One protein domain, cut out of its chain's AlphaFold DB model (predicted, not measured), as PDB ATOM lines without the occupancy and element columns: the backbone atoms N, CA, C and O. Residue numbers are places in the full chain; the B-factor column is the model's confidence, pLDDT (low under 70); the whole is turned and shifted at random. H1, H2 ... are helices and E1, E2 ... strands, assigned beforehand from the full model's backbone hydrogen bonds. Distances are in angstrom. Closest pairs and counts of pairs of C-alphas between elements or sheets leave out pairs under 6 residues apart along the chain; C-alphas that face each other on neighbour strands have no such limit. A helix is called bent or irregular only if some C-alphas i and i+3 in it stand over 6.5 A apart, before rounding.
ATOM      1  N   GLY A  81     189.622 249.645 274.074       84.56
ATOM      2  CA  GLY A  81     189.945 248.280 273.678       84.56
ATOM      3  C   GLY A  81     190.941 247.608 274.622       84.56
ATOM      4  O   GLY A  81     191.693 248.266 275.344       84.56
ATOM      5  N   GLU A  82     190.929 246.284 274.600       89.88
ATOM      6  CA  GLU A  82     191.947 245.449 275.221       89.88
ATOM      7  C   GLU A  82     192.450 244.482 274.152       89.88
ATOM      8  O   GLU A  82     191.676 243.714 273.583       89.88
ATOM      9  N   TYR A  83     193.739 244.571 273.849       90.81
ATOM     10  CA  TYR A  83     194.390 243.842 272.771       90.81
ATOM     11  C   TYR A  83     195.513 242.991 273.348       90.81
ATOM     12  O   TYR A  83     196.207 243.408 274.280       90.81
ATOM     13  N   ARG A  84     195.709 241.800 272.790       90.50
ATOM     14  CA  ARG A  84     196.849 240.942 273.114       90.50
ATOM     15  C   ARG A  84     197.896 241.149 272.035       90.50
ATOM     16  O   ARG A  84     197.567 241.029 270.867       90.50
ATOM     17  N   PHE A  85     199.125 241.457 272.419       88.88
ATOM     18  CA  PHE A  85     200.200 241.746 271.474       88.88
ATOM     19  C   PHE A  85     201.505 241.123 271.953       88.88
ATOM     20  O   PHE A  85     201.852 241.235 273.128       88.88
ATOM     21  N   GLU A  86     202.234 240.479 271.054       88.56
ATOM     22  CA  GLU A  86     203.597 240.023 271.309       88.56
ATOM     23  C   GLU A  86     204.557 240.833 270.444       88.56
ATOM     24  O   GLU A  86     204.332 241.026 269.248       88.56
ATOM     25  N   PHE A  87     205.606 241.360 271.074       86.62
ATOM     26  CA  PHE A  87     206.611 242.139 270.366       86.62
ATOM     27  C   PHE A  87     207.367 241.243 269.373       86.62
ATOM     28  O   PHE A  87     207.717 240.119 269.736       86.62
ATOM     29  N   PRO A  88     207.665 241.733 268.156       81.38
ATOM     30  CA  PRO A  88     208.502 241.007 267.207       81.38
ATOM     31  C   PRO A  88     209.880 240.649 267.780       81.38
ATOM     32  O   PRO A  88     210.439 241.399 268.582       81.38
ATOM     33  N   GLU A  89     210.463 239.541 267.316       80.31
ATOM     34  CA  GLU A  89     211.807 239.104 267.734       80.31
ATOM     35  C   GLU A  89     212.905 240.118 267.373       80.31
ATOM     36  O   GLU A  89     213.938 240.180 268.034       80.31
ATOM     37  N   ASP A  90     212.674 240.945 266.352       79.12
ATOM     38  CA  ASP A  90     213.612 241.961 265.878       79.12
ATOM     39  C   ASP A  90     213.526 243.298 266.646       79.12
ATOM     40  O   ASP A  90     214.095 244.306 266.220       79.12
ATOM     41  N   VAL A  91     212.801 243.342 267.771       83.19
ATOM     42  CA  VAL A  91     212.780 244.516 268.647       83.19
ATOM     43  C   VAL A  91     214.139 244.695 269.323       83.19
ATOM     44  O   VAL A  91     214.575 243.891 270.147       83.19
ATOM     45  N   VAL A  92     214.791 245.812 269.015       81.31
ATOM     46  CA  VAL A  92     216.075 246.214 269.586       81.31
ATOM     47  C   VAL A  92     215.821 247.146 270.766       81.31
ATOM     48  O   VAL A  92     215.154 248.172 270.623       81.31
ATOM     49  N   GLY A  93     216.373 246.835 271.942       79.69
ATOM     50  CA  GLY A  93     216.276 247.744 273.081       79.69
ATOM     51  C   GLY A  93     216.845 247.252 274.406       79.69
ATOM     52  O   GLY A  93     217.309 246.126 274.562       79.69
ATOM     53  N   SER A  94     216.754 248.140 275.392       66.31
ATOM     54  CA  SER A  94     217.359 248.032 276.732       66.31
ATOM     55  C   SER A  94     216.730 246.981 277.662       66.31
ATOM     56  O   SER A  94     217.202 246.791 278.780       66.31
ATOM     57  N   PHE A  95     215.686 246.283 277.211       63.59
ATOM     58  CA  PHE A  95     214.965 245.264 277.985       63.59
ATOM     59  C   PHE A  95     215.352 243.813 277.627       63.59
ATOM     60  O   PHE A  95     214.863 242.889 278.279       63.59
ATOM     61  N   GLY A  96     216.240 243.574 276.652       59.84
ATOM     62  CA  GLY A  96     216.706 242.222 276.294       59.84
ATOM     63  C   GLY A  96     215.555 241.241 276.010       59.84
ATOM     64  O   GLY A  96     214.561 241.611 275.389       59.84
ATOM     65  N   SER A  97     215.638 240.010 276.531       60.06
ATOM     66  CA  SER A  97     214.583 238.980 276.411       60.06
ATOM     67  C   SER A  97     213.269 239.317 277.139       60.06
ATOM     68  O   SER A  97     212.309 238.558 277.061       60.06
ATOM     69  N   SER A  98     213.176 240.451 277.842       68.06
ATOM     70  CA  SER A  98     211.990 240.812 278.637       68.06
ATOM     71  C   SER A  98     210.781 241.233 277.794       68.06
ATOM     72  O   SER A  98     209.680 241.350 278.331       68.06
ATOM     73  N   PHE A  99     210.953 241.458 276.487       78.31
ATOM     74  CA  PHE A  99     209.833 241.711 275.576       78.31
ATOM     75  C   PHE A  99     209.088 240.432 275.161       78.31
ATOM     76  O   PHE A  99     207.907 240.533 274.834       78.31
ATOM     77  N   SER A 100     209.728 239.252 275.233       78.50
ATOM     78  CA  SER A 100     209.174 237.971 274.749       78.50
ATOM     79  C   SER A 100     207.927 237.548 275.515       78.50
ATOM     80  O   SER A 100     207.958 237.568 276.746       78.50
ATOM     81  N   GLY A 101     206.862 237.122 274.836       84.62
ATOM     82  CA  GLY A 101     205.567 236.739 275.400       84.62
ATOM     83  C   GLY A 101     204.493 237.828 275.286       84.62
ATOM     84  O   GLY A 101     204.762 238.977 274.946       84.62
ATOM     85  N   VAL A 102     203.255 237.470 275.628       88.62
ATOM     86  CA  VAL A 102     202.070 238.299 275.358       88.62
ATOM     87  C   VAL A 102     201.899 239.448 276.361       88.62
ATOM     88  O   VAL A 102     201.916 239.241 277.576       88.62
ATOM     89  N   TRP A 103     201.671 240.652 275.840       92.38
ATOM     90  CA  TRP A 103     201.339 241.877 276.565       92.38
ATOM     91  C   TRP A 103     199.866 242.243 276.381       92.38
ATOM     92  O   TRP A 103     199.288 242.020 275.315       92.38
ATOM     93  N   THR A 104     199.274 242.853 277.409       93.19
ATOM     94  CA  THR A 104     197.935 243.445 277.321       93.19
ATOM     95  C   THR A 104     198.070 244.917 276.967       93.19
ATOM     96  O   THR A 104     198.659 245.686 277.729       93.19
ATOM     97  N   CYS A 105     197.525 245.324 275.827       94.19
ATOM     98  CA  CYS A 105     197.605 246.682 275.313       94.19
ATOM     99  C   CYS A 105     196.224 247.342 275.253       94.19
ATOM    100  O   CYS A 105     195.240 246.709 274.883       94.19
ATOM    101  N   CYS A 106     196.149 248.635 275.554       93.56
ATOM    102  CA  CYS A 106     194.961 249.452 275.313       93.56
ATOM    103  C   CYS A 106     195.348 250.759 274.626       93.56
ATOM    104  O   CYS A 106     196.403 251.340 274.904       93.56
ATOM    105  N   ARG A 107     194.509 251.241 273.707       93.00
ATOM    106  CA  ARG A 107     194.788 252.485 272.989       93.00
ATOM    107  C   ARG A 107     194.516 253.670 273.915       93.00
ATOM    108  O   ARG A 107     193.389 253.838 274.376       93.00
ATOM    109  N   VAL A 108     195.524 254.504 274.163       90.88
ATOM    110  CA  VAL A 108     195.432 255.663 275.076       90.88
ATOM    111  C   VAL A 108     195.423 257.009 274.353       90.88
ATOM    112  O   VAL A 108     195.026 258.021 274.923       90.88
ATOM    113  N   GLY A 109     195.819 257.041 273.079       84.31
ATOM    114  CA  GLY A 109     195.777 258.253 272.269       84.31
ATOM    115  C   GLY A 109     195.897 257.962 270.779       84.31
ATOM    116  O   GLY A 109     196.476 256.958 270.372       84.31
ATOM    117  N   SER A 110     195.343 258.846 269.954       81.44
ATOM    118  CA  SER A 110     195.508 258.804 268.502       81.44
ATOM    119  C   SER A 110     195.560 260.233 267.973       81.44
ATOM    120  O   SER A 110     194.589 260.977 268.094       81.44
ATOM    121  N   GLY A 111     196.726 260.631 267.474       74.19
ATOM    122  CA  GLY A 111     196.968 261.926 266.849       74.19
ATOM    123  C   GLY A 111     196.996 261.826 265.325       74.19
ATOM    124  O   GLY A 111     196.692 260.785 264.749       74.19
ATOM    125  N   ALA A 112     197.406 262.910 264.665       71.12
ATOM    126  CA  ALA A 112     197.491 262.963 263.203       71.12
ATOM    127  C   ALA A 112     198.502 261.961 262.615       71.12
ATOM    128  O   ALA A 112     198.314 261.478 261.506       71.12
ATOM    129  N   GLN A 113     199.569 261.656 263.357       76.38
ATOM    130  CA  GLN A 113     200.702 260.869 262.860       76.38
ATOM    131  C   GLN A 113     200.905 259.547 263.605       76.38
ATOM    132  O   GLN A 113     201.455 258.609 263.039       76.38
ATOM    133  N   TRP A 114     200.443 259.457 264.855       84.88
ATOM    134  CA  TRP A 114     200.741 258.341 265.749       84.88
ATOM    135  C   TRP A 114     199.501 257.884 266.505       84.88
ATOM    136  O   TRP A 114     198.734 258.706 267.012       84.88
ATOM    137  N   SER A 115     199.368 256.573 266.657       89.56
ATOM    138  CA  SER A 115     198.509 255.947 267.655       89.56
ATOM    139  C   SER A 115     199.385 255.395 268.780       89.56
ATOM    140  O   SER A 115     200.441 254.814 268.535       89.56
ATOM    141  N   VAL A 116     198.970 255.641 270.023       92.06
ATOM    142  CA  VAL A 116     199.730 255.320 271.234       92.06
ATOM    143  C   VAL A 116     198.944 254.323 272.071       92.06
ATOM    144  O   VAL A 116     197.771 254.547 272.385       92.06
ATOM    145  N   TYR A 117     199.617 253.251 272.465       94.06
ATOM    146  CA  TYR A 117     199.077 252.170 273.272       94.06
ATOM    147  C   TYR A 117     199.816 252.097 274.599       94.06
ATOM    148  O   TYR A 117     201.041 252.188 274.648       94.06
ATOM    149  N   LYS A 118     199.071 251.910 275.685       94.88
ATOM    150  CA  LYS A 118     199.625 251.475 276.964       94.88
ATOM    151  C   LYS A 118     199.670 249.957 276.934       94.88
ATOM    152  O   LYS A 118     198.613 249.338 276.891       94.88
ATOM    153  N   CYS A 119     200.861 249.378 276.982       93.88
ATOM    154  CA  CYS A 119     201.057 247.934 277.035       93.88
ATOM    155  C   CYS A 119     201.610 247.537 278.402       93.88
ATOM    156  O   CYS A 119     202.598 248.108 278.863       93.88
ATOM    157  N   GLY A 120     200.947 246.590 279.063       92.56
ATOM    158  CA  GLY A 120     201.257 246.147 280.414       92.56
ATOM    159  C   GLY A 120     201.550 244.653 280.501       92.56
ATOM    160  O   GLY A 120     200.859 243.842 279.883       92.56
ATOM    161  N   ARG A 121     202.552 244.294 281.310       90.69
ATOM    162  CA  ARG A 121     202.849 242.910 281.698       90.69
ATOM    163  C   ARG A 121     203.643 242.861 282.996       90.69
ATOM    164  O   ARG A 121     204.620 243.585 283.154       90.69
ATOM    165  N   GLY A 122     203.234 241.993 283.925       86.62
ATOM    166  CA  GLY A 122     203.968 241.769 285.179       86.62
ATOM    167  C   GLY A 122     204.219 243.051 285.986       86.62
ATOM    168  O   GLY A 122     205.302 243.225 286.529       86.62
ATOM    169  N   GLY A 123     203.263 243.990 285.989       85.50
ATOM    170  CA  GLY A 123     203.395 245.294 286.657       85.50
ATOM    171  C   GLY A 123     204.248 246.335 285.916       85.50
ATOM    172  O   GLY A 123     204.291 247.487 286.336       85.50
ATOM    173  N   THR A 124     204.883 245.972 284.800       88.25
ATOM    174  CA  THR A 124     205.597 246.912 283.927       88.25
ATOM    175  C   THR A 124     204.639 247.493 282.897       88.25
ATOM    176  O   THR A 124     203.877 246.749 282.280       88.25
ATOM    177  N   TYR A 125     204.703 248.810 282.680       91.94
ATOM    178  CA  TYR A 125     203.911 249.512 281.670       91.94
ATOM    179  C   TYR A 125     204.808 250.282 280.702       91.94
ATOM    180  O   TYR A 125     205.731 250.986 281.112       91.94
ATOM    181  N   LEU A 126     204.492 250.174 279.415       93.50
ATOM    182  CA  LEU A 126     205.200 250.815 278.313       93.50
ATOM    183  C   LEU A 126     204.223 251.589 277.430       93.50
ATOM    184  O   LEU A 126     203.052 251.225 277.309       93.50
ATOM    185  N   ALA A 127     204.721 252.648 276.797       93.88
ATOM    186  CA  ALA A 127     204.007 253.360 275.749       93.88
ATOM    187  C   ALA A 127     204.508 252.879 274.383       93.88
ATOM    188  O   ALA A 127     205.651 253.137 274.015       93.88
ATOM    189  N   VAL A 128     203.655 252.197 273.625       93.06
ATOM    190  CA  VAL A 128     203.961 251.728 272.270       93.06
ATOM    191  C   VAL A 128     203.349 252.693 271.265       93.06
ATOM    192  O   VAL A 128     202.140 252.927 271.281       93.06
ATOM    193  N   LYS A 129     204.178 253.276 270.400       91.00
ATOM    194  CA  LYS A 129     203.748 254.150 269.307       91.00
ATOM    195  C   LYS A 129     203.846 253.416 267.981       91.00
ATOM    196  O   LYS A 129     204.894 252.865 267.654       91.00
ATOM    197  N   VAL A 130     202.767 253.491 267.210       87.62
ATOM    198  CA  VAL A 130     202.695 253.021 265.823       87.62
ATOM    199  C   VAL A 130     202.173 254.153 264.934       87.62
ATOM    200  O   VAL A 130     201.341 254.946 265.397       87.62
ATOM    201  N   PRO A 131     202.648 254.284 263.685       83.50
ATOM    202  CA  PRO A 131     202.124 255.258 262.746       83.50
ATOM    203  C   PRO A 131     200.621 255.113 262.556       83.50
ATOM    204  O   PRO A 131     200.053 254.019 262.631       83.50
ATOM    205  N   LYS A 132     199.976 256.239 262.276       82.25
ATOM    206  CA  LYS A 132     198.569 256.259 261.898       82.25
ATOM    207  C   LYS A 132     198.346 255.380 260.658       82.25
ATOM    208  O   LYS A 132     199.086 255.505 259.688       82.25
ATOM    209  N   GLY A 133     197.338 254.510 260.695       80.94
ATOM    210  CA  GLY A 133     197.047 253.521 259.650       80.94
ATOM    211  C   GLY A 133     197.595 252.119 259.944       80.94
ATOM    212  O   GLY A 133     197.144 251.158 259.325       80.94
ATOM    213  N   LEU A 134     198.513 251.976 260.908       82.56
ATOM    214  CA  LEU A 134     199.106 250.693 261.307       82.56
ATOM    215  C   LEU A 134     198.592 250.161 262.645       82.56
ATOM    216  O   LEU A 134     199.192 249.274 263.244       82.56
ATOM    217  N   GLU A 135     197.461 250.668 263.127       87.50
ATOM    218  CA  GLU A 135     196.869 250.208 264.384       87.50
ATOM    219  C   GLU A 135     196.583 248.700 264.405       87.50
ATOM    220  O   GLU A 135     196.758 248.061 265.440       87.50
ATOM    221  N   ARG A 136     196.251 248.119 263.247       83.69
ATOM    222  CA  ARG A 136     195.963 246.687 263.084       83.69
ATOM    223  C   ARG A 136     197.111 245.772 263.508       83.69
ATOM    224  O   ARG A 136     196.845 244.661 263.944       83.69
ATOM    225  N   VAL A 137     198.360 246.253 263.460       82.62
ATOM    226  CA  VAL A 137     199.539 245.505 263.941       82.62
ATOM    227  C   VAL A 137     199.384 245.094 265.411       82.62
ATOM    228  O   VAL A 137     199.906 244.062 265.819       82.62
ATOM    229  N   ILE A 138     198.657 245.891 266.198       87.50
ATOM    230  CA  ILE A 138     198.337 245.596 267.598       87.50
ATOM    231  C   ILE A 138     196.897 245.090 267.727       87.50
ATOM    232  O   ILE A 138     196.640 244.154 268.476       87.50
ATOM    233  N   GLU A 139     195.946 245.713 267.030       88.81
ATOM    234  CA  GLU A 139     194.516 245.497 267.291       88.81
ATOM    235  C   GLU A 139     193.940 244.222 266.678       88.81
ATOM    236  O   GLU A 139     192.949 243.702 267.187       88.81
ATOM    237  N   GLU A 140     194.560 243.715 265.615       82.44
ATOM    238  CA  GLU A 140     194.164 242.486 264.913       82.44
ATOM    239  C   GLU A 140     195.222 241.380 265.092       82.44
ATOM    240  O   GLU A 140     195.293 240.437 264.302       82.44
ATOM    241  N   TYR A 141     196.077 241.502 266.117       77.12
ATOM    242  CA  TYR A 141     197.105 240.510 266.417       77.12
ATOM    243  C   TYR A 141     196.481 239.213 266.956       77.12
ATOM    244  O   TYR A 141     195.797 239.209 267.983       77.12
ATOM    245  N   GLU A 142     196.763 238.092 266.289       68.06
ATOM    246  CA  GLU A 142     196.347 236.754 266.715       68.06
ATOM    247  C   GLU A 142     197.508 236.016 267.396       68.06
ATOM    248  O   GLU A 142     198.551 235.757 266.795       68.06
ATOM    249  N   VAL A 143     197.325 235.642 268.665       65.44
ATOM    250  CA  VAL A 143     198.344 234.926 269.450       65.44
ATOM    251  C   VAL A 143     198.622 233.555 268.833       65.44
ATOM    252  O   VAL A 143     197.728 232.714 268.768       65.44
ATOM    253  N   GLY A 144     199.869 233.313 268.419       55.94
ATOM    254  CA  GLY A 144     200.284 232.051 267.793       55.94
ATOM    255  C   GLY A 144     199.806 231.864 266.347       55.94
ATOM    256  O   GLY A 144     200.086 230.825 265.749       55.94
ATOM    257  N   GLY A 145     199.109 232.852 265.778       49.97
ATOM    258  CA  GLY A 145     198.834 232.919 264.348       49.97
ATOM    259  C   GLY A 145     200.050 233.461 263.586       49.97
ATOM    260  O   GLY A 145     200.883 234.160 264.171       49.97
ATOM    261  N   PRO A 146     200.195 233.178 262.277       47.16
ATOM    262  CA  PRO A 146     201.094 233.980 261.452       47.16
ATOM    263  C   PRO A 146     200.695 235.458 261.612       47.16
ATOM    264  O   PRO A 146     199.494 235.715 261.714       47.16
ATOM    265  N   PRO A 147     201.640 236.424 261.625       52.66
ATOM    266  CA  PRO A 147     201.280 237.840 261.651       52.66
ATOM    267  C   PRO A 147     200.252 238.054 260.548       52.66
ATOM    268  O   PRO A 147     200.525 237.721 259.389       52.66
ATOM    269  N   SER A 148     199.042 238.454 260.935       50.50
ATOM    270  CA  SER A 148     197.855 238.451 260.090       50.50
ATOM    271  C   SER A 148     198.204 239.163 258.780       50.50
ATOM    272  O   SER A 148     198.405 240.374 258.734       50.50
ATOM    273  N   ARG A 149     198.364 238.380 257.700       52.03
ATOM    274  CA  ARG A 149     198.754 238.830 256.348       52.03
ATOM    275  C   ARG A 149     197.620 239.600 255.654       52.03
ATOM    276  O   ARG A 149     197.406 239.452 254.453       52.03
ATOM    277  N   THR A 150     196.839 240.380 256.384       52.62
ATOM    278  CA  THR A 150     195.551 240.884 255.908       52.62
ATOM    279  C   THR A 150     195.519 242.400 255.896       52.62
ATOM    280  O   THR A 150     195.312 243.067 256.902       52.62
ATOM    281  N   GLY A 151     195.714 242.912 254.681       53.69
ATOM    282  CA  GLY A 151     195.565 244.303 254.287       53.69
ATOM    283  C   GLY A 151     196.647 244.641 253.275       53.69
ATOM    284  O   GLY A 151     197.773 244.932 253.673       53.69
ATOM    285  N   ALA A 152     196.333 244.598 251.976       59.31
ATOM    286  CA  ALA A 152     197.246 245.083 250.933       59.31
ATOM    287  C   ALA A 152     197.806 246.474 251.296       59.31
ATOM    288  O   ALA A 152     199.000 246.702 251.148       59.31
ATOM    289  N   ASP A 153     196.975 247.305 251.933       60.47
ATOM    290  CA  ASP A 153     197.301 248.632 252.458       60.47
ATOM    291  C   ASP A 153     198.403 248.636 253.533       60.47
ATOM    292  O   ASP A 153     199.284 249.491 253.500       60.47
ATOM    293  N   VAL A 154     198.396 247.682 254.477       66.00
ATOM    294  CA  VAL A 154     199.445 247.573 255.509       66.00
ATOM    295  C   VAL A 154     200.764 247.195 254.851       66.00
ATOM    296  O   VAL A 154     201.786 247.803 255.143       66.00
ATOM    297  N   MET A 155     200.743 246.242 253.917       67.12
ATOM    298  CA  MET A 155     201.947 245.833 253.190       67.12
ATOM    299  C   MET A 155     202.462 246.930 252.251       67.12
ATOM    300  O   MET A 155     203.669 247.124 252.162       67.12
ATOM    301  N   ASP A 156     201.584 247.677 251.579       67.88
ATOM    302  CA  ASP A 156     201.958 248.847 250.772       67.88
ATOM    303  C   ASP A 156     202.576 249.953 251.621       67.88
ATOM    304  O   ASP A 156     203.587 250.554 251.246       67.88
ATOM    305  N   PHE A 157     202.017 250.189 252.803       66.19
ATOM    306  CA  PHE A 157     202.564 251.151 253.741       66.19
ATOM    307  C   PHE A 157     203.916 250.682 254.301       66.19
ATOM    308  O   PHE A 157     204.872 251.458 254.298       66.19
ATOM    309  N   LEU A 158     204.049 249.406 254.689       68.88
ATOM    310  CA  LEU A 158     205.314 248.805 255.129       68.88
ATOM    311  C   LEU A 158     206.385 248.836 254.026       68.88
ATOM    312  O   LEU A 158     207.527 249.166 254.324       68.88
ATOM    313  N   ARG A 159     206.033 248.644 252.747       72.12
ATOM    314  CA  ARG A 159     206.943 248.883 251.603       72.12
ATOM    315  C   ARG A 159     207.427 250.335 251.522       72.12
ATOM    316  O   ARG A 159     208.553 250.620 251.110       72.12
ATOM    317  N   GLY A 160     206.577 251.292 251.900       69.69
ATOM    318  CA  GLY A 160     206.971 252.691 252.080       69.69
ATOM    319  C   GLY A 160     208.025 252.867 253.176       69.69
ATOM    320  O   GLY A 160     208.944 253.672 253.016       69.69
ATOM    321  N   PHE A 161     207.920 252.075 254.245       68.50
ATOM    322  CA  PHE A 161     208.882 252.030 255.342       68.50
ATOM    323  C   PHE A 161     210.177 251.324 254.973       68.50
ATOM    324  O   PHE A 161     211.218 251.879 255.291       68.50
ATOM    325  N   GLU A 162     210.151 250.189 254.268       70.19
ATOM    326  CA  GLU A 162     211.348 249.453 253.817       70.19
ATOM    327  C   GLU A 162     212.374 250.384 253.159       70.19
ATOM    328  O   GLU A 162     213.562 250.338 253.470       70.19
ATOM    329  N   ARG A 163     211.899 251.325 252.331       70.44
ATOM    330  CA  ARG A 163     212.738 252.338 251.667       70.44
ATOM    331  C   ARG A 163     213.413 253.336 252.619       70.44
ATOM    332  O   ARG A 163     214.312 254.051 252.196       70.44
ATOM    333  N   ARG A 164     212.965 253.417 253.872       73.12
ATOM    334  CA  ARG A 164     213.372 254.383 254.908       73.12
ATOM    335  C   ARG A 164     213.807 253.720 256.220       73.12
ATOM    336  O   ARG A 164     214.152 254.433 257.160       73.12
ATOM    337  N   VAL A 165     213.809 252.383 256.297       74.62
ATOM    338  CA  VAL A 165     214.179 251.621 257.504       74.62
ATOM    339  C   VAL A 165     215.555 252.050 258.007       74.62
ATOM    340  O   VAL A 165     215.711 252.262 259.203       74.62
ATOM    341  N   GLY A 166     216.525 252.264 257.111       74.75
ATOM    342  CA  GLY A 166     217.860 252.741 257.487       74.75
ATOM    343  C   GLY A 166     217.833 254.063 258.266       74.75
ATOM    344  O   GLY A 166     218.383 254.140 259.363       74.75
ATOM    345  N   ASP A 167     217.128 255.074 257.750       77.62
ATOM    346  CA  ASP A 167     217.003 256.390 258.397       77.62
ATOM    347  C   ASP A 167     216.291 256.296 259.752       77.62
ATOM    348  O   ASP A 167     216.637 256.994 260.710       77.62
ATOM    349  N   ILE A 168     215.278 255.434 259.824       76.50
ATOM    350  CA  ILE A 168     214.479 255.178 261.021       76.50
ATOM    351  C   ILE A 168     215.318 254.522 262.107       76.50
ATOM    352  O   ILE A 168     215.321 255.005 263.239       76.50
ATOM    353  N   VAL A 169     216.032 253.455 261.758       81.44
ATOM    354  CA  VAL A 169     216.884 252.704 262.677       81.44
ATOM    355  C   VAL A 169     217.999 253.601 263.196       81.44
ATOM    356  O   VAL A 169     218.192 253.679 264.406       81.44
ATOM    357  N   GLU A 170     218.674 254.356 262.325       82.94
ATOM    358  CA  GLU A 170     219.730 255.278 262.755       82.94
ATOM    359  C   GLU A 170     219.181 256.397 263.656       82.94
ATOM    360  O   GLU A 170     219.757 256.705 264.703       82.94
ATOM    361  N   SER A 171     218.019 256.968 263.322       84.50
ATOM    362  CA  SER A 171     217.371 257.980 264.167       84.50
ATOM    363  C   SER A 171     216.953 257.416 265.527       84.50
ATOM    364  O   SER A 171     217.159 258.065 266.553       84.50
ATOM    365  N   ALA A 172     216.397 256.202 265.558       85.25
ATOM    366  CA  ALA A 172     216.020 255.517 266.789       85.25
ATOM    367  C   ALA A 172     217.240 255.181 267.649       85.25
ATOM    368  O   ALA A 172     217.200 255.398 268.857       85.25
ATOM    369  N   ARG A 173     218.344 254.738 267.036       85.31
ATOM    370  CA  ARG A 173     219.613 254.459 267.717       85.31
ATOM    371  C   ARG A 173     220.133 255.696 268.445       85.31
ATOM    372  O   ARG A 173     220.358 255.638 269.651       85.31
ATOM    373  N   ARG A 174     220.217 256.833 267.746       87.06
ATOM    374  CA  ARG A 174     220.660 258.113 268.325       87.06
ATOM    375  C   ARG A 174     219.759 258.591 269.464       87.06
ATOM    376  O   ARG A 174     220.257 259.096 270.462       87.06
ATOM    377  N   VAL A 175     218.440 258.443 269.332       88.38
ATOM    378  CA  VAL A 175     217.495 258.850 270.387       88.38
ATOM    379  C   VAL A 175     217.537 257.898 271.585       88.38
ATOM    380  O   VAL A 175     217.409 258.340 272.723       88.38
ATOM    381  N   MET A 176     217.743 256.600 271.363       88.75
ATOM    382  CA  MET A 176     217.835 255.598 272.428       88.75
ATOM    383  C   MET A 176     219.073 255.798 273.318       88.75
ATOM    384  O   MET A 176     219.006 255.530 274.523       88.75
ATOM    385  N   GLU A 177     220.168 256.312 272.748       89.00
ATOM    386  CA  GLU A 177     221.399 256.689 273.462       89.00
ATOM    387  C   GLU A 177     221.210 257.891 274.407       89.00
ATOM    388  O   GLU A 177     222.029 258.100 275.298       89.00
ATOM    389  N   LEU A 178     220.121 258.661 274.276       90.94
ATOM    390  CA  LEU A 178     219.859 259.804 275.152       90.94
ATOM    391  C   LEU A 178     219.518 259.352 276.579       90.94
ATOM    392  O   LEU A 178     218.645 258.507 276.815       90.94
ATOM    393  N   GLU A 179     220.174 259.976 277.552       91.44
ATOM    394  CA  GLU A 179     219.987 259.742 278.982       91.44
ATOM    395  C   GLU A 179     219.876 261.067 279.723       91.44
ATOM    396  O   GLU A 179     220.862 261.736 280.027       91.44
ATOM    397  N   HIS A 180     218.632 261.456 280.004       93.69
ATOM    398  CA  HIS A 180     218.333 262.687 280.715       93.69
ATOM    399  C   HIS A 180     217.032 262.551 281.519       93.69
ATOM    400  O   HIS A 180     216.057 262.002 280.993       93.69
ATOM    401  N   PRO A 181     216.952 263.070 282.761       93.94
ATOM    402  CA  PRO A 181     215.740 262.978 283.582       93.94
ATOM    403  C   PRO A 181     214.520 263.633 282.924       93.94
ATOM    404  O   PRO A 181     213.408 263.148 283.114       93.94
ATOM    405  N   HIS A 182     214.736 264.665 282.103       96.06
ATOM    406  CA  HIS A 182     213.687 265.453 281.441       96.06
ATOM    407  C   HIS A 182     213.524 265.172 279.938       96.06
ATOM    408  O   HIS A 182     212.853 265.928 279.240       96.06
ATOM    409  N   VAL A 183     214.107 264.088 279.421       95.31
ATOM    410  CA  VAL A 183     213.815 263.568 278.073       95.31
ATOM    411  C   VAL A 183     213.105 262.225 278.231       95.31
ATOM    412  O   VAL A 183     213.483 261.413 279.077       95.31
ATOM    413  N   LEU A 184     212.040 261.998 277.461       94.94
ATOM    414  CA  LEU A 184     211.291 260.745 277.512       94.94
ATOM    415  C   LEU A 184     212.152 259.603 276.961       94.94
ATOM    416  O   LEU A 184     212.584 259.643 275.810       94.94
ATOM    417  N   LYS A 185     212.387 258.565 277.769       93.19
ATOM    418  CA  LYS A 185     213.293 257.478 277.393       93.19
ATOM    419  C   LYS A 185     212.656 256.560 276.349       93.19
ATOM    420  O   LYS A 185     211.687 255.853 276.644       93.19
ATOM    421  N   LEU A 186     213.253 256.521 275.157       92.38
ATOM    422  CA  LEU A 186     213.038 255.451 274.184       92.38
ATOM    423  C   LEU A 186     213.704 254.179 274.724       92.38
ATOM    424  O   LEU A 186     214.904 254.155 274.991       92.38
ATOM    425  N   ARG A 187     212.907 253.139 274.951       91.44
ATOM    426  CA  ARG A 187     213.340 251.862 275.535       91.44
ATOM    427  C   ARG A 187     213.689 250.834 274.469       91.44
ATOM    428  O   ARG A 187     214.605 250.042 274.696       91.44
ATOM    429  N   ALA A 188     212.947 250.849 273.365       90.88
ATOM    430  CA  ALA A 188     213.081 249.913 272.260       90.88
ATOM    431  C   ALA A 188     212.466 250.457 270.961       90.88
ATOM    432  O   ALA A 188     211.643 251.373 270.984       90.88
ATOM    433  N   TYR A 189     212.835 249.849 269.839       88.50
ATOM    434  CA  TYR A 189     212.218 250.036 268.527       88.50
ATOM    435  C   TYR A 189     212.296 248.727 267.725       88.50
ATOM    436  O   TYR A 189     213.144 247.886 268.009       88.50
ATOM    437  N   SER A 190     211.419 248.538 266.739       84.69
ATOM    438  CA  SER A 190     211.524 247.417 265.788       84.69
ATOM    439  C   SER A 190     212.263 247.844 264.519       84.69
ATOM    440  O   SER A 190     212.201 249.002 264.103       84.69
ATOM    441  N   THR A 191     212.989 246.896 263.928       81.94
ATOM    442  CA  THR A 191     213.719 247.071 262.663       81.94
ATOM    443  C   THR A 191     212.908 246.637 261.440       81.94
ATOM    444  O   THR A 191     213.214 247.057 260.327       81.94
ATOM    445  N   SER A 192     211.867 245.827 261.641       73.81
ATOM    446  CA  SER A 192     211.005 245.258 260.605       73.81
ATOM    447  C   SER A 192     209.675 246.001 260.466       73.81
ATOM    448  O   SER A 192     209.142 246.114 259.362       73.81
ATOM    449  N   ILE A 193     209.151 246.549 261.565       76.88
ATOM    450  CA  ILE A 193     207.911 247.324 261.588       76.88
ATOM    451  C   ILE A 193     208.132 248.680 262.265       76.88
ATOM    452  O   ILE A 193     208.949 248.804 263.178       76.88
ATOM    453  N   PRO A 194     207.395 249.729 261.865       74.38
ATOM    454  CA  PRO A 194     207.566 251.059 262.426       74.38
ATOM    455  C   PRO A 194     206.914 251.163 263.805       74.38
ATOM    456  O   PRO A 194     205.834 251.721 263.974       74.38
ATOM    457  N   LEU A 195     207.586 250.610 264.805       85.12
ATOM    458  CA  LEU A 195     207.122 250.549 266.180       85.12
ATOM    459  C   LEU A 195     208.188 251.146 267.096       85.12
ATOM    460  O   LEU A 195     209.355 250.758 267.046       85.12
ATOM    461  N   LEU A 196     207.771 252.077 267.955       89.56
ATOM    462  CA  LEU A 196     208.618 252.691 268.977       89.56
ATOM    463  C   LEU A 196     208.061 252.386 270.366       89.56
ATOM    464  O   LEU A 196     206.856 252.484 270.594       89.56
ATOM    465  N   VAL A 197     208.939 252.067 271.310       92.31
ATOM    466  CA  VAL A 197     208.579 251.718 272.685       92.31
ATOM    467  C   VAL A 197     209.238 252.694 273.644       92.31
ATOM    468  O   VAL A 197     210.460 252.737 273.762       92.31
ATOM    469  N   TYR A 198     208.429 253.453 274.368       93.44
ATOM    470  CA  TYR A 198     208.865 254.422 275.368       93.44
ATOM    471  C   TYR A 198     208.502 253.967 276.781       93.44
ATOM    472  O   TYR A 198     207.625 253.123 276.988       93.44
ATOM    473  N   GLU A 199     209.154 254.572 277.776       93.31
ATOM    474  CA  GLU A 199     208.626 254.547 279.141       93.31
ATOM    475  C   GLU A 199     207.201 255.128 279.195       93.31
ATOM    476  O   GLU A 199     206.857 256.044 278.444       93.31
ATOM    477  N   TYR A 200     206.350 254.576 280.064       93.56
ATOM    478  CA  TYR A 200     204.958 255.004 280.164       93.56
ATOM    479  C   TYR A 200     204.800 256.229 281.075       93.56
ATOM    480  O   TYR A 200     205.128 256.193 282.259       93.56
TER     481      TYR A 200
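This is residues 81 to 200 of the 376 residues of the protein "Protein kinase domain-containing protein" of Desulfurococcaceae archaeon (UniProt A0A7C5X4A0). One strongly twisted sheet of seven antiparallel strands curls like part of a barrel, and H4 packs over E6 near one edge of it. H3 comes just before H4 along the chain and is not on the sheet, while the short helices H1 and H2 sit beside strands. The printed part has 120 residues, with four named helices and seven named strands in the chain order E1 E2 H1 E3 E4 E5 H2 H3 H4 E6 E7; the sheet order is E1 - E3 - E4 - E5 - E7 - E6 - E2. The class is mixed, helices and strands, and the whole is compact, with a radius of gyration of the C-alphas of 13.8 A and spans of 40 by 34 by 29 A.

In the sheet, E1 is residues 81 to 86, 16.1 A long, from C-alpha 81 at (189.945, 248.280, 273.678). E3, residues 102 to 110, measures 22.6 A, E4, residues 114 to 121, 22.3 A, and E5, residues 124 to 131, 23.0 A. E7 is residues 196 to 199, ending at C-alpha 199 at (208.626, 254.547, 279.141); E6 is residues 186 to 190 and E2 residues 91 to 93. H4 is residues 165 to 176, 15.9 A, from C-alpha 165 at (214.179, 251.621, 257.504), and H3 is residues 152 to 162, 15.0 A. H2 is residues 136 to 139, and H1 residues 96 to 99, irregular, but only just: C-alphas 96 and 99 are 6.9 A apart.

From edge to edge the strands' lines turn by 86 degrees and the way across the sheet by 107 degrees. E3, E4 and E5 form a meander, each strand the antiparallel neighbour of the one before; N 106 and O 118 are 2.9 A apart, and N 117 and O 128 2.8 A, within hydrogen-bond range. E1 pairs with E3 through N 83 and O 105, 2.8 A, E5 with E7 through N 129 and O 196, 2.8 A, and E6 with E2 through N 92 and O 189, 2.8 A. E6 and E7 are a hairpin, with N 197 and O 188 2.8 A apart. H4 and the sheet make two layers, a helix on one face of a sheet; H4 lies over E6 at a height over the sheet of 9.3 A, running along the strands at 13 degrees to E6 on the local plane. The closest C-alphas of H4 and E6 are those of Met 176 and Leu 186, 5.1 A apart. H3 and H4 meet only through their link. H2 is on the sheet, over none of its strands; its C-alpha of Glu 139 is 5.7 A from that of Tyr 83 in E1, the closest of the two. H1 is also on the sheet, over none. Every O i to N i+4 pair is within hydrogen-bond range in H3 and H4; H1 and H2 are too short for such a pair.

The two C-alphas farthest apart are those of Ala 152 and Pro 181, at 41.6 A. The printed part has no cut. The link from H2 to H3, 12 residues, is long. The mean pLDDT of the printed part is 81.0; residues 94 to 98, 142 to 158 and 160 to 161 are under 70.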